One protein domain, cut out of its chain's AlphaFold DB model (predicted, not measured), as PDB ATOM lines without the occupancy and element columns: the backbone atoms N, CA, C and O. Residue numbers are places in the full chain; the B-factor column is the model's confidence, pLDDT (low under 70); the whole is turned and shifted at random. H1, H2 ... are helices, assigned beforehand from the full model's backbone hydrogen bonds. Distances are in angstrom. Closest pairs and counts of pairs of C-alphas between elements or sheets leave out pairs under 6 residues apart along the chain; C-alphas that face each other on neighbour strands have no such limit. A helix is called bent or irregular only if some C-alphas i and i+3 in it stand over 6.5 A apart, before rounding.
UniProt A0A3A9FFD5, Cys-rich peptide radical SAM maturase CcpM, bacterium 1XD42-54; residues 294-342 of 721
ATOM      1  N   ASN A 294       1.439  -8.317   1.893       81.25
ATOM      2  CA  ASN A 294       2.554  -8.407   0.944       81.25
ATOM      3  C   ASN A 294       2.417  -9.598  -0.013       81.25
ATOM      4  O   ASN A 294       2.708  -9.450  -1.197       81.25
ATOM      5  N   ALA A 295       1.921 -10.740   0.473       80.56
ATOM      6  CA  ALA A 295       1.670 -11.917  -0.357       80.56
ATOM      7  C   ALA A 295       0.652 -11.628  -1.475       80.56
ATOM      8  O   ALA A 295       0.922 -11.923  -2.638       80.56
ATOM      9  N   PHE A 296      -0.467 -10.963  -1.153       85.56
ATOM     10  CA  PHE A 296      -1.455 -10.533  -2.147       85.56
ATOM     11  C   PHE A 296      -0.826  -9.608  -3.193       85.56
ATOM     12  O   PHE A 296      -0.951  -9.843  -4.394       85.56
ATOM     13  N   ARG A 297      -0.099  -8.573  -2.744       83.94
ATOM     14  CA  ARG A 297       0.557  -7.605  -3.636       83.94
ATOM     15  C   ARG A 297       1.569  -8.282  -4.560       83.94
ATOM     16  O   ARG A 297       1.621  -7.944  -5.740       83.94
ATOM     17  N   LEU A 298       2.357  -9.222  -4.040       85.56
ATOM     18  CA  LEU A 298       3.354  -9.962  -4.809       85.56
ATOM     19  C   LEU A 298       2.696 -10.866  -5.856       85.56
ATOM     20  O   LEU A 298       3.059 -10.780  -7.026       85.56
ATOM     21  N   ASN A 299       1.693 -11.657  -5.463       85.94
ATOM     22  CA  ASN A 299       0.949 -12.518  -6.386       85.94
ATOM     23  C   ASN A 299       0.286 -11.691  -7.489       85.94
ATOM     24  O   ASN A 299       0.468 -11.978  -8.669       85.94
ATOM     25  N   ARG A 300      -0.393 -10.597  -7.127       87.69
ATOM     26  CA  ARG A 300      -1.020  -9.686  -8.090       87.69
ATOM     27  C   ARG A 300      -0.003  -9.084  -9.062       87.69
ATOM     28  O   ARG A 300      -0.276  -9.021 -10.255       87.69
ATOM     29  N   LYS A 301       1.167  -8.651  -8.575       88.75
ATOM     30  CA  LYS A 301       2.254  -8.133  -9.425       88.75
ATOM     31  C   LYS A 301       2.819  -9.204 -10.354       88.75
ATOM     32  O   LYS A 301       3.075  -8.904 -11.511       88.75
ATOM     33  N   TYR A 302       2.987 -10.434  -9.874       89.31
ATOM     34  CA  TYR A 302       3.467 -11.549 -10.688       89.31
ATOM     35  C   TYR A 302       2.475 -11.913 -11.802       89.31
ATOM     36  O   TYR A 302       2.858 -12.044 -12.960       89.31
ATOM     37  N   MET A 303       1.185 -11.996 -11.478       89.38
ATOM     38  CA  MET A 303       0.120 -12.228 -12.459       89.38
ATOM     39  C   MET A 303       0.025 -11.082 -13.480       89.38
ATOM     40  O   MET A 303      -0.081 -11.318 -14.683       89.38
ATOM     41  N   TYR A 304       0.155  -9.833 -13.025       91.44
ATOM     42  CA  TYR A 304       0.222  -8.668 -13.907       91.44
ATOM     43  C   TYR A 304       1.459  -8.686 -14.814       91.44
ATOM     44  O   TYR A 304       1.354  -8.382 -15.997       91.44
ATOM     45  N   LEU A 305       2.620  -9.109 -14.303       92.50
ATOM     46  CA  LEU A 305       3.823  -9.297 -15.111       92.50
ATOM     47  C   LEU A 305       3.589 -10.333 -16.216       92.50
ATOM     48  O   LEU A 305       3.937 -10.067 -17.361       92.50
ATOM     49  N   LYS A 306       2.939 -11.470 -15.917       92.88
ATOM     50  CA  LYS A 306       2.557 -12.448 -16.950       92.88
ATOM     51  C   LYS A 306       1.655 -11.824 -18.019       92.88
ATOM     52  O   LYS A 306       1.844 -12.093 -19.200       92.88
ATOM     53  N   ALA A 307       0.716 -10.962 -17.628       93.56
ATOM     54  CA  ALA A 307      -0.123 -10.229 -18.575       93.56
ATOM     55  C   ALA A 307       0.699  -9.299 -19.489       93.56
ATOM     56  O   ALA A 307       0.501  -9.305 -20.702       93.56
ATOM     57  N   LEU A 308       1.665  -8.552 -18.941       94.00
ATOM     58  CA  LEU A 308       2.572  -7.715 -19.739       94.00
ATOM     59  C   LEU A 308       3.476  -8.554 -20.656       94.00
ATOM     60  O   LEU A 308       3.642  -8.214 -21.823       94.00
ATOM     61  N   MET A 309       4.009  -9.679 -20.172       93.50
ATOM     62  CA  MET A 309       4.820 -10.610 -20.969       93.50
ATOM     63  C   MET A 309       4.017 -11.246 -22.111       93.50
ATOM     64  O   MET A 309       4.544 -11.438 -23.203       93.50
ATOM     65  N   TYR A 310       2.739 -11.553 -21.881       94.19
ATOM     66  CA  TYR A 310       1.824 -11.985 -22.935       94.19
ATOM     67  C   TYR A 310       1.636 -10.896 -23.994       94.19
ATOM     68  O   TYR A 310       1.811 -11.169 -25.179       94.19
ATOM     69  N   LEU A 311       1.370  -9.651 -23.581       93.38
ATOM     70  CA  LEU A 311       1.278  -8.518 -24.509       93.38
ATOM     71  C   LEU A 311       2.597  -8.287 -25.268       93.38
ATOM     72  O   LEU A 311       2.568  -7.933 -26.440       93.38
ATOM     73  N   ALA A 312       3.748  -8.555 -24.651       91.75
ATOM     74  CA  ALA A 312       5.066  -8.523 -25.290       91.75
ATOM     75  C   ALA A 312       5.345  -9.712 -26.239       91.75
ATOM     76  O   ALA A 312       6.400  -9.763 -26.874       91.75
ATOM     77  N   GLY A 313       4.429 -10.682 -26.346       90.00
ATOM     78  CA  GLY A 313       4.583 -11.876 -27.183       90.00
ATOM     79  C   GLY A 313       5.505 -12.953 -26.599       90.00
ATOM     80  O   GLY A 313       5.946 -13.836 -27.333       90.00
ATOM     81  N   MET A 314       5.808 -12.891 -25.298       89.00
ATOM     82  CA  MET A 314       6.698 -13.831 -24.598       89.00
ATOM     83  C   MET A 314       5.963 -15.026 -23.978       89.00
ATOM     84  O   MET A 314       6.594 -16.030 -23.655       89.00
ATOM     85  N   LEU A 315       4.650 -14.913 -23.771       91.19
ATOM     86  CA  LEU A 315       3.798 -15.967 -23.214       91.19
ATOM     87  C   LEU A 315       2.601 -16.227 -24.129       91.19
ATOM     88  O   LEU A 315       2.185 -15.354 -24.888       91.19
ATOM     89  N   GLU A 316       2.016 -17.415 -24.017       89.31
ATOM     90  CA  GLU A 316       0.728 -17.757 -24.618       89.31
ATOM     91  C   GLU A 316      -0.441 -17.362 -23.701       89.31
ATOM     92  O   GLU A 316      -0.306 -17.327 -22.475       89.31
ATOM     93  N   GLU A 317      -1.633 -17.156 -24.274       86.38
ATOM     94  CA  GLU A 317      -2.837 -16.741 -23.531       86.38
ATOM     95  C   GLU A 317      -3.167 -17.683 -22.359       86.38
ATOM     96  O   GLU A 317      -3.550 -17.237 -21.278       86.38
ATOM     97  N   LYS A 318      -2.954 -18.996 -22.530       85.94
ATOM     98  CA  LYS A 318      -3.211 -20.012 -21.494       85.94
ATOM     99  C   LYS A 318      -2.341 -19.859 -20.237       85.94
ATOM    100  O   LYS A 318      -2.641 -20.473 -19.220       85.94
ATOM    101  N   GLN A 319      -1.255 -19.087 -20.313       88.06
ATOM    102  CA  GLN A 319      -0.340 -18.825 -19.196       88.06
ATOM    103  C   GLN A 319      -0.730 -17.561 -18.407       88.06
ATOM    104  O   GLN A 319      -0.198 -17.321 -17.317       88.06
ATOM    105  N   VAL A 320      -1.662 -16.763 -18.939       88.50
ATOM    106  CA  VAL A 320      -2.196 -15.557 -18.303       88.50
ATOM    107  C   VAL A 320      -3.382 -15.924 -17.422       88.50
ATOM    108  O   VAL A 320      -4.320 -16.593 -17.862       88.50
ATOM    109  N   ASP A 321      -3.360 -15.454 -16.178       86.12
ATOM    110  CA  ASP A 321      -4.446 -15.695 -15.231       86.12
ATOM    111  C   ASP A 321      -5.741 -15.056 -15.735       86.12
ATOM    112  O   ASP A 321      -5.749 -13.919 -16.222       86.12
ATOM    113  N   GLN A 322      -6.857 -15.768 -15.572       81.06
ATOM    114  CA  GLN A 322      -8.166 -15.340 -16.064       81.06
ATOM    115  C   GLN A 322      -8.520 -13.908 -15.636       81.06
ATOM    116  O   GLN A 322      -9.020 -13.127 -16.449       81.06
ATOM    117  N   MET A 323      -8.196 -13.534 -14.392       84.19
ATOM    118  CA  MET A 323      -8.470 -12.202 -13.840       84.19
ATOM    119  C   MET A 323      -7.805 -11.048 -14.612       84.19
ATOM    120  O   MET A 323      -8.298  -9.924 -14.555       84.19
ATOM    121  N   PHE A 324      -6.717 -11.299 -15.351       86.50
ATOM    122  CA  PHE A 324      -5.990 -10.275 -16.112       86.50
ATOM    123  C   PHE A 324      -6.313 -10.262 -17.609       86.50
ATOM    124  O   PHE A 324      -5.815  -9.389 -18.322       86.50
ATOM    125  N   ARG A 325      -7.177 -11.154 -18.108       83.19
ATOM    126  CA  ARG A 325      -7.553 -11.165 -19.535       83.19
ATOM    127  C   ARG A 325      -8.211  -9.857 -19.965       83.19
ATOM    128  O   ARG A 325      -7.805  -9.265 -20.962       83.19
ATOM    129  N   THR A 326      -9.158  -9.348 -19.176       83.56
ATOM    130  CA  THR A 326      -9.790  -8.043 -19.439       83.56
ATOM    131  C   THR A 326      -8.763  -6.913 -19.420       83.56
ATOM    132  O   THR A 326      -8.810  -6.034 -20.276       83.56
ATOM    133  N   THR A 327      -7.792  -6.956 -18.502       88.00
ATOM    134  CA  THR A 327      -6.683  -5.991 -18.453       88.00
ATOM    135  C   THR A 327      -5.847  -6.031 -19.729       88.00
ATOM    136  O   THR A 327      -5.546  -4.973 -20.274       88.00
ATOM    137  N   CYS A 328      -5.528  -7.221 -20.250       91.12
ATOM    138  CA  CYS A 328      -4.816  -7.366 -21.524       91.12
ATOM    139  C   CYS A 328      -5.598  -6.718 -22.672       91.12
ATOM    140  O   CYS A 328      -5.039  -5.932 -23.427       91.12
ATOM    141  N   VAL A 329      -6.907  -6.985 -22.764       90.38
ATOM    142  CA  VAL A 329      -7.773  -6.402 -23.803       90.38
ATOM    143  C   VAL A 329      -7.838  -4.876 -23.698       90.38
ATOM    144  O   VAL A 329      -7.759  -4.186 -24.712       90.38
ATOM    145  N   MET A 330      -7.985  -4.332 -22.487       89.88
ATOM    146  CA  MET A 330      -8.028  -2.880 -22.277       89.88
ATOM    147  C   MET A 330      -6.696  -2.218 -22.640       89.88
ATOM    148  O   MET A 330      -6.696  -1.211 -23.343       89.88
ATOM    149  N   LYS A 331      -5.567  -2.815 -22.239       93.19
ATOM    150  CA  LYS A 331      -4.235  -2.316 -22.602       93.19
ATOM    151  C   LYS A 331      -3.973  -2.387 -24.093       93.19
ATOM    152  O   LYS A 331      -3.493  -1.411 -24.650       93.19
ATOM    153  N   GLN A 332      -4.351  -3.482 -24.750       92.00
ATOM    154  CA  GLN A 332      -4.223  -3.593 -26.199       92.00
ATOM    155  C   GLN A 332      -4.981  -2.462 -26.901       92.00
ATOM    156  O   GLN A 332      -4.412  -1.785 -27.747       92.00
ATOM    157  N   LYS A 333      -6.222  -2.170 -26.483       90.94
ATOM    158  CA  LYS A 333      -6.993  -1.040 -27.027       90.94
ATOM    159  C   LYS A 333      -6.321   0.311 -26.792       90.94
ATOM    160  O   LYS A 333      -6.359   1.161 -27.677       90.94
ATOM    161  N   PHE A 334      -5.740   0.516 -25.613       91.62
ATOM    162  CA  PHE A 334      -4.978   1.725 -25.309       91.62
ATOM    163  C   PHE A 334      -3.744   1.848 -26.220       91.62
ATOM    164  O   PHE A 334      -3.545   2.886 -26.845       91.62
ATOM    165  N   PHE A 335      -2.978   0.769 -26.390       92.31
ATOM    166  CA  PHE A 335      -1.807   0.727 -27.272       92.31
ATOM    167  C   PHE A 335      -2.173   0.946 -28.739       92.31
ATOM    168  O   PHE A 335      -1.499   1.699 -29.437       92.31
ATOM    169  N   ASP A 336      -3.262   0.341 -29.206       88.31
ATOM    170  CA  ASP A 336      -3.777   0.563 -30.555       88.31
ATOM    171  C   ASP A 336      -4.223   2.021 -30.745       88.31
ATOM    172  O   ASP A 336      -4.082   2.571 -31.834       88.31
ATOM    173  N   GLY A 337      -4.734   2.663 -29.689       86.50
ATOM    174  CA  GLY A 337      -5.045   4.092 -29.664       86.50
ATOM    175  C   GLY A 337      -3.807   4.966 -29.864       86.50
ATOM    176  O   GLY A 337      -3.829   5.844 -30.725       86.50
ATOM    177  N   LEU A 338      -2.717   4.669 -29.148       89.69
ATOM    178  CA  LEU A 338      -1.431   5.364 -29.299       89.69
ATOM    179  C   LEU A 338      -0.823   5.179 -30.698       89.69
ATOM    180  O   LEU A 338      -0.227   6.105 -31.238       89.69
ATOM    181  N   LYS A 339      -0.988   3.993 -31.302       83.94
ATOM    182  CA  LYS A 339      -0.514   3.696 -32.667       83.94
ATOM    183  C   LYS A 339      -1.320   4.418 -33.742       83.94
ATOM    184  O   LYS A 339      -0.757   4.871 -34.730       83.94
ATOM    185  N   LYS A 340      -2.642   4.497 -33.570       80.19
ATOM    186  CA  LYS A 340      -3.541   5.173 -34.518       80.19
ATOM    187  C   LYS A 340      -3.420   6.694 -34.448       80.19
ATOM    188  O   LYS A 340      -3.736   7.359 -35.431       80.19
ATOM    189  N   GLY A 341      -3.007   7.224 -33.299       83.12
ATOM    190  CA  GLY A 341      -3.052   8.649 -33.016       83.12
ATOM    191  C   GLY A 341      -4.487   9.172 -32.898       83.12
ATOM    192  O   GLY A 341      -5.477   8.550 -33.303       83.12
ATOM    193  N   ARG A 342      -4.617  10.343 -32.287       82.56
ATOM    194  CA  ARG A 342      -5.861  11.095 -32.168       82.56
ATOM    195  C   ARG A 342      -5.550  12.563 -31.929       82.56
ATOM    196  O   ARG A 342      -4.986  12.924 -30.898       82.56
TER     197      ARG A 342
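What this domain is: This is residues 294 to 342 of the 721 residues of the protein "Cys-rich peptide radical SAM maturase CcpM" of bacterium 1XD42-54 (UniProt A0A3A9FFD5). Two helices, H1 and then H2, cross at a slant where the later part of H1 packs on the earlier part of H2, and the link between them folds back so that both helices run the same way. The two far ends, residues 294 to 299 of H1 and residues 333 to 342, of which 333 to 340 belong to H2, stick out from a compact body and make the length. The printed part has 49 residues with two named helices and no named strand, and its class is all helix. It is only just loose, close to compact, with a radius of gyration of the C-alphas of 12.1 A, and it is elongated, spanning 40 by 22 by 15 A.

How they stand to each other: H1, residues 294 to 311, touches H2, residues 322 to 340, with its residues 303 to 311 alone. H2 touches H1 with residues 324 to 332 alone. The closest C-alphas of the two helices are those of Ala 307 and Cys 328, 6.2 A apart. Their lines stand at a steep tilt of 48 degrees and run the same way. In H1 every O i to N i+4 pair is within hydrogen-bond range; in H2 13 of 15 are.

Where its parts are: H1 begins with C-alpha 294 at (2.554, -8.407, 0.944), ends at Leu 311 and is 25.5 A long from first to last C-alpha. H2 begins with C-alpha 322 at (-8.166, -15.340, -16.064), ends with C-alpha 340 at (-3.541, 5.173, -34.518) and is 28.0 A long. H2 is irregular: C-alphas 323 and 326 are 7.1 A apart, and its line is a rough one.

The domain as a whole: The C-alphas of Ala 295 and Arg 342, the two farthest apart, are 40.0 A apart. Without the stretches that stand free, the body has 33 residues and spans 19 by 18 by 15 A. The link from H1 to H2 is short, with 10 residues. The printed part has no cut, its mean pLDDT is 88.2, and no printed residue is under 70.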